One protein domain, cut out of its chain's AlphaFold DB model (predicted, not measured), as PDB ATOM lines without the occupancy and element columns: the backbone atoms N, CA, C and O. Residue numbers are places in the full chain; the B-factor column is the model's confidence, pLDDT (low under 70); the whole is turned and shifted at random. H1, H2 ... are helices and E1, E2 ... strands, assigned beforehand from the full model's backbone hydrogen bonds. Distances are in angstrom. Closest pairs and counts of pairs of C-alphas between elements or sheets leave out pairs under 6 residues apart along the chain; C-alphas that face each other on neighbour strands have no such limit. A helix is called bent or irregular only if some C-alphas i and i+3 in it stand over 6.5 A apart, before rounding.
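Overview. This is residues 57 to 151 of the 155 residues of the protein "Biotin_lipoyl_2 domain-containing protein" of Rickettsia sp. Tillamook 23 (UniProt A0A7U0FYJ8). The printed part is a long helical hairpin with a small head: the head comes first along the chain, with the short strand hairpin E1 and E2, and then the helices H1 and H2 run side by side, out and back, and make the long axis. The head is at the end where H1 begins and H2 ends; the last residues of H2, 149 to 151, come near E2, and residues 73 to 80 of the loop between the two strands stick out beyond the rest. The printed part has 95 residues with two named strands and two named helices, in the order E1, E2, H1, H2; the sheet has the order E1, E2 and is antiparallel. The class is mostly helix. The whole is extended, with a radius of gyration of the C-alphas of 19.9 A, and its C-alphas span 66 by 24 by 17 A, a rod.

Arrangement. E1, residues 66 to 69, and E2, residues 84 to 86, are antiparallel neighbours and form a hairpin, with 169 degrees between their N-to-C directions. Among the C-alphas that face each other are those of Val 66 and Ile 86, 4.4 A apart, and those of Val 69 and Leu 84, 4.5 A apart. Across the pair, N 85 and O 68 are within hydrogen-bond range at 2.8 A, and so are N 67 and O 85 at 2.9 A. H1, residues 89 to 117, follows E2 after a tight link. H2, residues 123 to 151, follows H1 after another tight link. H1 and H2 touch, with 36 pairs of C-alphas within 8 A, and form a helical hairpin. Their closest C-alphas are those of Ala 98 and Tyr 140, 4.9 A apart, and their centres are 8.2 A apart. Their lines stand at a shallow tilt of 21 degrees, and they run opposite ways. Every O i to N i+4 pair is within hydrogen-bond range in H1, and 23 of 25 are in H2. E2 and H2 have 5 pairs of C-alphas within 8 A, the closest being those of Ile 86 and Tyr 150, 5.3 A apart, while their centres are 26.2 A apart. E1 is apart from both H1 and H2.

Along the chain. The printed part begins at Asp 57, with its C-alpha at (248.374, 214.631, 269.494). E1 covers residues 66 to 69 and is 7.4 A from first to last C-alpha; C-alpha 66 is at (252.357, 206.975, 254.089). E2 covers residues 84 to 86 and is 6.7 A long. H1 runs from Asn 89 to Ala 117, 29 residues and 42.2 A, with C-alpha 89 at (258.380, 212.661, 245.258). H2 runs from Asn 123 to Cys 151, 29 residues and 42.5 A, and ends with C-alpha 151 at (259.216, 214.822, 256.334). Neither helix is bent.

Size, cuts and confidence. The C-alphas farthest apart are those of Gly 74 and Lys 119, at 66.6 A, and the C-alphas of the first and last printed residues, Asp 57 and Cys 151, are 17.1 A apart. Without residues 73 to 80, which stand free, the body has 87 residues and spans 63 by 20 by 19 A. The printed part has no cut. The link from E1 to E2, residues 70 to 83, is long, and its C-alphas lie 19 to 34 A from the mean of all C-alphas. The mean pLDDT of the printed part is 91.1, and one residue, Cys 151, is under 70.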
ATOM      1  N   ASP A  57     248.642 215.397 270.701       83.94
ATOM      2  CA  ASP A  57     248.374 214.631 269.494       83.94
ATOM      3  C   ASP A  57     249.026 215.335 268.301       83.94
ATOM      4  O   ASP A  57     248.927 216.557 268.146       83.94
ATOM      5  N   TYR A  58     249.720 214.563 267.467       80.62
ATOM      6  CA  TYR A  58     250.419 215.065 266.287       80.62
ATOM      7  C   TYR A  58     249.695 214.624 265.021       80.62
ATOM      8  O   TYR A  58     249.315 213.463 264.874       80.62
ATOM      9  N   TYR A  59     249.557 215.556 264.081       81.94
ATOM     10  CA  TYR A  59     248.899 215.328 262.801       81.94
ATOM     11  C   TYR A  59     249.837 215.682 261.655       81.94
ATOM     12  O   TYR A  59     250.720 216.533 261.783       81.94
ATOM     13  N   ALA A  60     249.623 215.038 260.511       81.88
ATOM     14  CA  ALA A  60     250.333 215.384 259.296       81.88
ATOM     15  C   ALA A  60     249.913 216.753 258.762       81.88
ATOM     16  O   ALA A  60     248.731 217.029 258.577       81.88
ATOM     17  N   ASN A  61     250.910 217.585 258.453       80.44
ATOM     18  CA  ASN A  61     250.713 218.885 257.805       80.44
ATOM     19  C   ASN A  61     250.533 218.764 256.280       80.44
ATOM     20  O   ASN A  61     250.336 219.771 255.599       80.44
ATOM     21  N   ALA A  62     250.641 217.552 255.736       80.94
ATOM     22  CA  ALA A  62     250.488 217.251 254.323       80.94
ATOM     23  C   ALA A  62     249.621 216.001 254.138       80.94
ATOM     24  O   ALA A  62     249.711 215.048 254.910       80.94
ATOM     25  N   THR A  63     248.801 216.003 253.089       80.50
ATOM     26  CA  THR A  63     248.001 214.841 252.690       80.50
ATOM     27  C   THR A  63     248.787 214.003 251.688       80.50
ATOM     28  O   THR A  63     249.357 214.544 250.739       80.50
ATOM     29  N   GLY A  64     248.789 212.685 251.867       82.25
ATOM     30  CA  GLY A  64     249.419 211.758 250.934       82.25
ATOM     31  C   GLY A  64     249.416 210.323 251.446       82.25
ATOM     32  O   GLY A  64     248.856 210.026 252.502       82.25
ATOM     33  N   VAL A  65     250.048 209.437 250.680       85.38
ATOM     34  CA  VAL A  65     250.253 208.039 251.071       85.38
ATOM     35  C   VAL A  65     251.441 207.962 252.028       85.38
ATOM     36  O   VAL A  65     252.486 208.561 251.775       85.38
ATOM     37  N   VAL A  66     251.277 207.233 253.131       87.12
ATOM     38  CA  VAL A  66     252.357 206.975 254.089       87.12
ATOM     39  C   VAL A  66     253.346 205.997 253.464       87.12
ATOM     40  O   VAL A  66     252.987 204.861 253.169       87.12
ATOM     41  N   GLU A  67     254.588 206.434 253.277       85.69
ATOM     42  CA  GLU A  67     255.666 205.596 252.748       85.69
ATOM     43  C   GLU A  67     256.320 204.780 253.868       85.69
ATOM     44  O   GLU A  67     256.601 203.594 253.708       85.69
ATOM     45  N   LYS A  68     256.548 205.412 255.027       83.81
ATOM     46  CA  LYS A  68     257.220 204.773 256.160       83.81
ATOM     47  C   LYS A  68     256.746 205.336 257.492       83.81
ATOM     48  O   LYS A  68     256.703 206.548 257.679       83.81
ATOM     49  N   VAL A  69     256.501 204.450 258.453       86.12
ATOM     50  CA  VAL A  69     256.375 204.794 259.876       86.12
ATOM     51  C   VAL A  69     257.706 204.459 260.542       86.12
ATOM     52  O   VAL A  69     258.199 203.343 260.396       86.12
ATOM     53  N   SER A  70     258.336 205.441 261.180       82.62
ATOM     54  CA  SER A  70     259.676 205.283 261.762       82.62
ATOM     55  C   SER A  70     259.646 205.118 263.279       82.62
ATOM     56  O   SER A  70     260.520 204.441 263.806       82.62
ATOM     57  N   ALA A  71     258.646 205.681 263.962       81.56
ATOM     58  CA  ALA A  71     258.471 205.523 265.403       81.56
ATOM     59  C   ALA A  71     257.504 204.379 265.733       81.56
ATOM     60  O   ALA A  71     256.437 204.266 265.123       81.56
ATOM     61  N   HIS A  72     257.858 203.566 266.728       83.19
ATOM     62  CA  HIS A  72     257.022 202.469 267.216       83.19
ATOM     63  C   HIS A  72     256.389 202.796 268.572       83.19
ATOM     64  O   HIS A  72     256.854 203.655 269.325       83.19
ATOM     65  N   GLN A  73     255.302 202.098 268.908       81.62
ATOM     66  CA  GLN A  73     254.625 202.290 270.188       81.62
ATOM     67  C   GLN A  73     255.566 201.963 271.360       81.62
ATOM     68  O   GLN A  73     256.146 200.882 271.416       81.62
ATOM     69  N   GLY A  74     255.676 202.895 272.312       84.69
ATOM     70  CA  GLY A  74     256.541 202.764 273.491       84.69
ATOM     71  C   GLY A  74     257.991 203.210 273.272       84.69
ATOM     72  O   GLY A  74     258.778 203.183 274.216       84.69
ATOM     73  N   GLU A  75     258.349 203.640 272.061       86.00
ATOM     74  CA  GLU A  75     259.673 204.177 271.756       86.00
ATOM     75  C   GLU A  75     259.830 205.612 272.285       86.00
ATOM     76  O   GLU A  75     258.926 206.445 272.172       86.00
ATOM     77  N   ILE A  76     260.990 205.914 272.873       86.12
ATOM     78  CA  ILE A  76     261.316 207.261 273.347       86.12
ATOM     79  C   ILE A  76     261.849 208.067 272.165       86.12
ATOM     80  O   ILE A  76     262.951 207.813 271.686       86.12
ATOM     81  N   VAL A  77     261.087 209.073 271.744       86.19
ATOM     82  CA  VAL A  77     261.454 209.982 270.652       86.19
ATOM     83  C   VAL A  77     261.897 211.338 271.189       86.19
ATOM     84  O   VAL A  77     261.412 211.816 272.220       86.19
ATOM     85  N   LYS A  78     262.846 211.969 270.502       85.50
ATOM     86  CA  LYS A  78     263.362 213.297 270.829       85.50
ATOM     87  C   LYS A  78     262.771 214.351 269.909       85.50
ATOM     88  O   LYS A  78     262.212 214.086 268.844       85.50
ATOM     89  N   LYS A  79     262.943 215.606 270.322       82.31
ATOM     90  CA  LYS A  79     262.539 216.739 269.504       82.31
ATOM     91  C   LYS A  79     263.294 216.780 268.180       82.31
ATOM     92  O   LYS A  79     264.505 216.957 268.174       82.31
ATOM     93  N   GLY A  80     262.533 216.709 267.089       81.94
ATOM     94  CA  GLY A  80     263.033 216.749 265.716       81.94
ATOM     95  C   GLY A  80     263.112 215.379 265.044       81.94
ATOM     96  O   GLY A  80     263.437 215.323 263.860       81.94
ATOM     97  N   ASP A  81     262.793 214.297 265.756       83.62
ATOM     98  CA  ASP A  81     262.803 212.962 265.167       83.62
ATOM     99  C   ASP A  81     261.669 212.795 264.144       83.62
ATOM    100  O   ASP A  81     260.552 213.308 264.287       83.62
ATOM    101  N   ILE A  82     261.969 212.055 263.078       83.25
ATOM    102  CA  ILE A  82     261.009 211.748 262.020       83.25
ATOM    103  C   ILE A  82     260.145 210.588 262.499       83.25
ATOM    104  O   ILE A  82     260.618 209.461 262.596       83.25
ATOM    105  N   LEU A  83     258.867 210.850 262.767       84.56
ATOM    106  CA  LEU A  83     257.923 209.809 263.185       84.56
ATOM    107  C   LEU A  83     257.334 209.049 261.994       84.56
ATOM    108  O   LEU A  83     257.095 207.844 262.068       84.56
ATOM    109  N   LEU A  84     257.107 209.754 260.887       83.50
ATOM    110  CA  LEU A  84     256.433 209.242 259.702       83.50
ATOM    111  C   LEU A  84     256.886 210.025 258.469       83.50
ATOM    112  O   LEU A  84     257.138 211.227 258.545       83.50
ATOM    113  N   VAL A  85     256.979 209.327 257.343       83.06
ATOM    114  CA  VAL A  85     257.323 209.875 256.031       83.06
ATOM    115  C   VAL A  85     256.145 209.650 255.096       83.06
ATOM    116  O   VAL A  85     255.668 208.523 254.939       83.06
ATOM    117  N   ILE A  86     255.679 210.735 254.489       86.94
ATOM    118  CA  ILE A  86     254.658 210.724 253.439       86.94
ATOM    119  C   ILE A  86     255.376 210.788 252.091       86.94
ATOM    120  O   ILE A  86     256.418 211.442 251.998       86.94
ATOM    121  N   ASP A  87     254.820 210.144 251.060       87.12
ATOM    122  CA  ASP A  87     255.350 210.224 249.695       87.12
ATOM    123  C   ASP A  87     255.607 211.688 249.305       87.12
ATOM    124  O   ASP A  87     254.696 212.516 249.187       87.12
ATOM    125  N   LYS A  88     256.893 211.990 249.134       86.38
ATOM    126  CA  LYS A  88     257.424 213.335 248.922       86.38
ATOM    127  C   LYS A  88     257.961 213.544 247.516       86.38
ATOM    128  O   LYS A  88     258.563 214.586 247.264       86.38
ATOM    129  N   ASN A  89     257.766 212.605 246.590       88.62
ATOM    130  CA  ASN A  89     258.380 212.661 245.258       88.62
ATOM    131  C   ASN A  89     258.029 213.953 244.499       88.62
ATOM    132  O   ASN A  89     258.898 214.625 243.933       88.62
ATOM    133  N   ILE A  90     256.757 214.357 244.552       87.62
ATOM    134  CA  ILE A  90     256.272 215.596 243.923       87.62
ATOM    135  C   ILE A  90     256.855 216.833 244.623       87.62
ATOM    136  O   ILE A  90     257.246 217.804 243.962       87.62
ATOM    137  N   ALA A  91     256.934 216.803 245.957       89.44
ATOM    138  CA  ALA A  91     257.471 217.900 246.754       89.44
ATOM    139  C   ALA A  91     258.984 218.076 246.528       89.44
ATOM    140  O   ALA A  91     259.439 219.196 246.303       89.44
ATOM    141  N   GLU A  92     259.748 216.980 246.486       92.44
ATOM    142  CA  GLU A  92     261.184 216.965 246.182       92.44
ATOM    143  C   GLU A  92     261.451 217.509 244.777       92.44
ATOM    144  O   GLU A  92     262.261 218.419 244.603       92.44
ATOM    145  N   THR A  93     260.704 217.030 243.778       94.12
ATOM    146  CA  THR A  93     260.817 217.517 242.395       94.12
ATOM    147  C   THR A  93     260.521 219.017 242.313       94.12
ATOM    148  O   THR A  93     261.207 219.768 241.618       94.12
ATOM    149  N   THR A  94     259.518 219.484 243.058       93.50
ATOM    150  CA  THR A  94     259.152 220.903 243.112       93.50
ATOM    151  C   THR A  94     260.216 221.760 243.777       93.50
ATOM    152  O   THR A  94     260.554 222.818 243.239       93.50
ATOM    153  N   LYS A  95     260.789 221.290 244.889       96.00
ATOM    154  CA  LYS A  95     261.927 221.922 245.564       96.00
ATOM    155  C   LYS A  95     263.132 222.014 244.629       96.00
ATOM    156  O   LYS A  95     263.701 223.091 244.486       96.00
ATOM    157  N   SER A  96     263.480 220.914 243.961       96.44
ATOM    158  CA  SER A  96     264.618 220.837 243.039       96.44
ATOM    159  C   SER A  96     264.472 221.809 241.862       96.44
ATOM    160  O   SER A  96     265.359 222.621 241.601       96.44
ATOM    161  N   ARG A  97     263.297 221.839 241.222       96.81
ATOM    162  CA  ARG A  97     262.990 222.804 240.155       96.81
ATOM    163  C   ARG A  97     263.080 224.257 240.630       96.81
ATOM    164  O   ARG A  97     263.611 225.099 239.910       96.81
ATOM    165  N   ALA A  98     262.567 224.565 241.823       97.06
ATOM    166  CA  ALA A  98     262.656 225.914 242.381       97.06
ATOM    167  C   ALA A  98     264.106 226.304 242.729       97.06
ATOM    168  O   ALA A  98     264.491 227.451 242.514       97.06
ATOM    169  N   ALA A  99     264.918 225.354 243.203       97.62
ATOM    170  CA  ALA A  99     266.342 225.561 243.472       97.62
ATOM    171  C   ALA A  99     267.126 225.870 242.187       97.62
ATOM    172  O   ALA A  99     267.924 226.805 242.160       97.62
ATOM    173  N   ALA A 100     266.857 225.130 241.107       97.94
ATOM    174  CA  ALA A 100     267.468 225.383 239.805       97.94
ATOM    175  C   ALA A 100     267.117 226.783 239.278       97.94
ATOM    176  O   ALA A 100     268.004 227.529 238.869       97.94
ATOM    177  N   LEU A 101     265.838 227.175 239.363       97.12
ATOM    178  CA  LEU A 101     265.392 228.513 238.969       97.12
ATOM    179  C   LEU A 101     266.071 229.616 239.795       97.12
ATOM    180  O   LEU A 101     266.500 230.620 239.229       97.12
ATOM    181  N   LEU A 102     266.189 229.428 241.113       98.00
ATOM    182  CA  LEU A 102     266.908 230.354 241.988       98.00
ATOM    183  C   LEU A 102     268.361 230.523 241.544       98.00
ATOM    184  O   LEU A 102     268.822 231.658 241.437       98.00
ATOM    185  N   ASN A 103     269.057 229.425 241.237       98.06
ATOM    186  CA  ASN A 103     270.436 229.503 240.770       98.06
ATOM    187  C   ASN A 103     270.549 230.305 239.463       98.06
ATOM    188  O   ASN A 103     271.322 231.256 239.386       98.06
ATOM    189  N   THR A 104     269.699 230.009 238.472       97.94
ATOM    190  CA  THR A 104     269.677 230.755 237.202       97.94
ATOM    191  C   THR A 104     269.435 232.252 237.419       97.94
ATOM    192  O   THR A 104     270.136 233.088 236.850       97.94
ATOM    193  N   LYS A 105     268.474 232.620 238.275       97.69
ATOM    194  CA  LYS A 105     268.175 234.033 238.556       97.69
ATOM    195  C   LYS A 105     269.267 234.730 239.362       97.69
ATOM    196  O   LYS A 105     269.492 235.923 239.162       97.69
ATOM    197  N   GLN A 106     269.980 234.003 240.218       97.94
ATOM    198  CA  GLN A 106     271.136 234.528 240.941       97.94
ATOM    199  C   GLN A 106     272.300 234.824 239.991       97.94
ATOM    200  O   GLN A 106     272.889 235.901 240.066       97.94
ATOM    201  N   GLU A 107     272.604 233.912 239.068       98.00
ATOM    202  CA  GLU A 107     273.632 234.118 238.042       98.00
ATOM    203  C   GLU A 107     273.287 235.301 237.125       98.00
ATOM    204  O   GLU A 107     274.142 236.141 236.830       98.00
ATOM    205  N   ASP A 108     272.019 235.417 236.720       97.00
ATOM    206  CA  ASP A 108     271.521 236.535 235.916       97.00
ATOM    207  C   ASP A 108     271.648 237.882 236.638       97.00
ATOM    208  O   ASP A 108     272.073 238.868 236.024       97.00
ATOM    209  N   TYR A 109     271.307 237.930 237.929       97.81
ATOM    210  CA  TYR A 109     271.485 239.118 238.764       97.81
ATOM    211  C   TYR A 109     272.965 239.495 238.879       97.81
ATOM    212  O   TYR A 109     273.318 240.633 238.579       97.81
ATOM    213  N   ASN A 110     273.837 238.540 239.222       97.44
ATOM    214  CA  ASN A 110     275.277 238.776 239.371       97.44
ATOM    215  C   ASN A 110     275.887 239.321 238.070       97.44
ATOM    216  O   ASN A 110     276.680 240.266 238.073       97.44
ATOM    217  N   ARG A 111     275.476 238.759 236.925       97.06
ATOM    218  CA  ARG A 111     275.905 239.222 235.603       97.06
ATOM    219  C   ARG A 111     275.445 240.655 235.333       97.06
ATOM    220  O   ARG A 111     276.246 241.478 234.891       97.06
ATOM    221  N   LYS A 112     274.178 240.974 235.604       96.50
ATOM    222  CA  LYS A 112     273.625 242.322 235.395       96.50
ATOM    223  C   LYS A 112     274.185 243.351 236.373       96.50
ATOM    224  O   LYS A 112     274.389 244.488 235.972       96.50
ATOM    225  N   GLU A 113     274.497 242.964 237.604       96.56
ATOM    226  CA  GLU A 113     275.171 243.813 238.590       96.56
ATOM    227  C   GLU A 113     276.564 244.233 238.099       96.56
ATOM    228  O   GLU A 113     276.883 245.424 238.070       96.56
ATOM    229  N   ALA A 114     277.358 243.279 237.602       96.38
ATOM    230  CA  ALA A 114     278.675 243.560 237.033       96.38
ATOM    231  C   ALA A 114     278.606 244.455 235.781       96.38
ATOM    232  O   ALA A 114     279.463 245.321 235.583       96.38
ATOM    233  N   LEU A 115     277.590 244.269 234.931       96.00
ATOM    234  CA  LEU A 115     277.364 245.120 233.758       96.00
ATOM    235  C   LEU A 115     276.865 246.519 234.145       96.00
ATOM    236  O   LEU A 115     277.274 247.502 233.527       96.00
ATOM    237  N   PHE A 116     276.030 246.627 235.180       95.75
ATOM    238  CA  PHE A 116     275.495 247.897 235.668       95.75
ATOM    239  C   PHE A 116     276.600 248.761 236.281       95.75
ATOM    240  O   PHE A 116     276.690 249.949 235.973       95.75
ATOM    241  N   ALA A 117     277.514 248.151 237.047       94.44
ATOM    242  CA  ALA A 117     278.703 248.823 237.579       94.44
ATOM    243  C   ALA A 117     279.582 249.432 236.470       94.44
ATOM    244  O   ALA A 117     280.182 250.492 236.649       94.44
ATOM    245  N   LYS A 118     279.613 248.793 235.297       96.44
ATOM    246  CA  LYS A 118     280.317 249.268 234.097       96.44
ATOM    247  C   LYS A 118     279.457 250.162 233.188       96.44
ATOM    248  O   LYS A 118     279.923 250.555 232.124       96.44
ATOM    249  N   LYS A 119     278.224 250.496 233.594       94.00
ATOM    250  CA  LYS A 119     277.233 251.285 232.833       94.00
ATOM    251  C   LYS A 119     276.817 250.674 231.482       94.00
ATOM    252  O   LYS A 119     276.399 251.403 230.589       94.00
ATOM    253  N   PHE A 120     276.901 249.349 231.332       94.69
ATOM    254  CA  PHE A 120     276.511 248.634 230.106       94.69
ATOM    255  C   PHE A 120     275.035 248.203 230.059       94.69
ATOM    256  O   PHE A 120     274.574 247.772 229.008       94.69
ATOM    257  N   VAL A 121     274.296 248.301 231.167       93.75
ATOM    258  CA  VAL A 121     272.857 247.971 231.253       93.75
ATOM    259  C   VAL A 121     272.092 249.083 231.961       93.75
ATOM    260  O   VAL A 121     272.672 249.855 232.733       93.75
ATOM    261  N   SER A 122     270.787 249.171 231.711       95.94
ATOM    262  CA  SER A 122     269.943 250.204 232.314       95.94
ATOM    263  C   SER A 122     269.632 249.912 233.791       95.94
ATOM    264  O   SER A 122     269.667 248.771 234.257       95.94
ATOM    265  N   ASN A 123     269.273 250.957 234.545       94.75
ATOM    266  CA  ASN A 123     268.806 250.805 235.930       94.75
ATOM    267  C   ASN A 123     267.523 249.959 236.015       94.75
ATOM    268  O   ASN A 123     267.318 249.242 236.990       94.75
ATOM    269  N   GLU A 124     266.662 250.032 234.999       96.38
ATOM    270  CA  GLU A 124     265.441 249.229 234.922       96.38
ATOM    271  C   GLU A 124     265.767 247.737 234.793       96.38
ATOM    272  O   GLU A 124     265.246 246.927 235.559       96.38
ATOM    273  N   GLU A 125     266.689 247.367 233.901       94.62
ATOM    274  CA  GLU A 125     267.103 245.974 233.705       94.62
ATOM    275  C   GLU A 125     267.775 245.378 234.944       94.62
ATOM    276  O   GLU A 125     267.516 244.219 235.296       94.62
ATOM    277  N   TYR A 126     268.615 246.170 235.621       96.06
ATOM    278  CA  TYR A 126     269.231 245.790 236.890       96.06
ATOM    279  C   TYR A 126     268.166 245.564 237.974       96.06
ATOM    280  O   TYR A 126     268.096 244.476 238.552       96.06
ATOM    281  N   LYS A 127     267.268 246.535 238.198       96.50
ATOM    282  CA  LYS A 127     266.181 246.413 239.186       96.50
ATOM    283  C   LYS A 127     265.245 245.247 238.888       96.50
ATOM    284  O   LYS A 127     264.871 244.523 239.809       96.50
ATOM    285  N   ARG A 128     264.919 245.020 237.615       97.25
ATOM    286  CA  ARG A 128     264.123 243.871 237.181       97.25
ATOM    287  C   ARG A 128     264.804 242.556 237.555       97.25
ATOM    288  O   ARG A 128     264.156 241.688 238.121       97.25
ATOM    289  N   SER A 129     266.111 242.424 237.314       96.81
ATOM    290  CA  SER A 129     266.840 241.206 237.699       96.81
ATOM    291  C   SER A 129     266.888 240.971 239.202       96.81
ATOM    292  O   SER A 129     266.794 239.831 239.646       96.81
ATOM    293  N   LYS A 130     266.959 242.049 239.990       97.06
ATOM    294  CA  LYS A 130     266.863 241.973 241.445       97.06
ATOM    295  C   LYS A 130     265.487 241.472 241.886       97.06
ATOM    296  O   LYS A 130     265.416 240.588 242.726       97.06
ATOM    297  N   SER A 131     264.411 241.997 241.294       97.81
ATOM    298  CA  SER A 131     263.046 241.529 241.572       97.81
ATOM    299  C   SER A 131     262.872 240.053 241.214       97.81
ATOM    300  O   SER A 131     262.407 239.278 242.041       97.81
ATOM    301  N   GLU A 132     263.320 239.643 240.023       97.44
ATOM    302  CA  GLU A 132     263.233 238.247 239.572       97.44
ATOM    303  C   GLU A 132     264.016 237.283 240.484       97.44
ATOM    304  O   GLU A 132     263.590 236.146 240.694       97.44
ATOM    305  N   LEU A 133     265.148 237.726 241.041       97.94
ATOM    306  CA  LEU A 133     265.898 236.965 242.038       97.94
ATOM    307  C   LEU A 133     265.110 236.809 243.346       97.94
ATOM    308  O   LEU A 133     265.030 235.703 243.880       97.94
ATOM    309  N   GLU A 134     264.529 237.888 243.867       97.50
ATOM    310  CA  GLU A 134     263.726 237.825 245.095       97.50
ATOM    311  C   GLU A 134     262.485 236.936 244.925       97.50
ATOM    312  O   GLU A 134     262.195 236.106 245.791       97.50
ATOM    313  N   ASP A 135     261.824 236.997 243.768       97.62
ATOM    314  CA  ASP A 135     260.709 236.104 243.438       97.62
ATOM    315  C   ASP A 135     261.155 234.633 243.410       97.62
ATOM    316  O   ASP A 135     260.480 233.747 243.945       97.62
ATOM    317  N   ALA A 136     262.324 234.347 242.827       97.19
ATOM    318  CA  ALA A 136     262.879 232.998 242.807       97.19
ATOM    319  C   ALA A 136     263.240 232.495 244.218       97.19
ATOM    320  O   ALA A 136     262.966 231.335 244.540       97.19
ATOM    321  N   LYS A 137     263.776 233.362 245.092       97.56
ATOM    322  CA  LYS A 137     264.040 233.038 246.508       97.56
ATOM    323  C   LYS A 137     262.754 232.709 247.256       97.56
ATOM    324  O   LYS A 137     262.704 231.713 247.980       97.56
ATOM    325  N   PHE A 138     261.709 233.513 247.064       97.62
ATOM    326  CA  PHE A 138     260.406 233.272 247.677       97.62
ATOM    327  C   PHE A 138     259.821 231.927 247.231       97.62
ATOM    328  O   PHE A 138     259.398 231.120 248.062       97.62
ATOM    329  N   ASN A 139     259.870 231.643 245.928       96.44
ATOM    330  CA  ASN A 139     259.389 230.382 245.369       96.44
ATOM    331  C   ASN A 139     260.157 229.169 245.909       96.44
ATOM    332  O   ASN A 139     259.538 228.162 246.260       96.44
ATOM    333  N   TYR A 140     261.484 229.268 246.037       97.62
ATOM    334  CA  TYR A 140     262.294 228.220 246.655       97.62
ATOM    335  C   TYR A 140     261.948 228.019 248.136       97.62
ATOM    336  O   TYR A 140     261.709 226.887 248.555       97.62
ATOM    337  N   SER A 141     261.828 229.098 248.916       96.50
ATOM    338  CA  SER A 141     261.441 229.021 250.332       96.50
ATOM    339  C   SER A 141     260.070 228.369 250.521       96.50
ATOM    340  O   SER A 141     259.890 227.535 251.410       96.50
ATOM    341  N   LYS A 142     259.104 228.699 249.657       95.56
ATOM    342  CA  LYS A 142     257.782 228.069 249.650       95.56
ATOM    343  C   LYS A 142     257.884 226.569 249.370       95.56
ATOM    344  O   LYS A 142     257.323 225.781 250.125       95.56
ATOM    345  N   ALA A 143     258.619 226.178 248.330       94.69
ATOM    346  CA  ALA A 143     258.798 224.774 247.971       94.69
ATOM    347  C   ALA A 143     259.534 223.974 249.060       94.69
ATOM    348  O   ALA A 143     259.174 222.827 249.316       94.69
ATOM    349  N   LEU A 144     260.513 224.586 249.735       93.56
ATOM    350  CA  LEU A 144     261.224 223.987 250.864       93.56
ATOM    351  C   LEU A 144     260.285 223.726 252.047       93.56
ATOM    352  O   LEU A 144     260.217 222.604 252.529       93.56
ATOM    353  N   LYS A 145     259.483 224.719 252.452       91.88
ATOM    354  CA  LYS A 145     258.487 224.533 253.522       91.88
ATOM    355  C   LYS A 145     257.479 223.442 253.181       91.88
ATOM    356  O   LYS A 145     257.119 222.643 254.038       91.88
ATOM    357  N   THR A 146     257.020 223.406 251.929       88.94
ATOM    358  CA  THR A 146     256.141 222.334 251.466       88.94
ATOM    359  C   THR A 146     256.826 220.983 251.602       88.94
ATOM    360  O   THR A 146     256.204 220.086 252.142       88.94
ATOM    361  N   TYR A 147     258.086 220.842 251.185       89.25
ATOM    362  CA  TYR A 147     258.856 219.605 251.333       89.25
ATOM    363  C   TYR A 147     259.020 219.162 252.795       89.25
ATOM    364  O   TYR A 147     258.788 217.992 253.108       89.25
ATOM    365  N   ASP A 148     259.353 220.092 253.689       86.94
ATOM    366  CA  ASP A 148     259.545 219.804 255.113       86.94
ATOM    367  C   ASP A 148     258.260 219.254 255.752       86.94
ATOM    368  O   ASP A 148     258.312 218.300 256.529       86.94
ATOM    369  N   ASN A 149     257.088 219.751 255.340       85.38
ATOM    370  CA  ASN A 149     255.797 219.246 255.821       85.38
ATOM    371  C   ASN A 149     255.557 217.753 255.517       85.38
ATOM    372  O   ASN A 149     254.773 217.126 256.227       85.38
ATOM    373  N   TYR A 150     256.213 217.175 254.500       81.62
ATOM    374  CA  TYR A 150     256.132 215.734 254.197       81.62
ATOM    375  C   TYR A 150     257.112 214.888 255.026       81.62
ATOM    376  O   TYR A 150     256.950 213.668 255.102       81.62
ATOM    377  N   CYS A 151     258.130 215.513 255.631       69.56
ATOM    378  CA  CYS A 151     259.216 214.822 256.334       69.56
ATOM    379  C   CYS A 151     259.197 215.015 257.858       69.56
ATOM    380  O   CYS A 151     259.806 214.215 258.563       69.56
TER     381      CYS A 151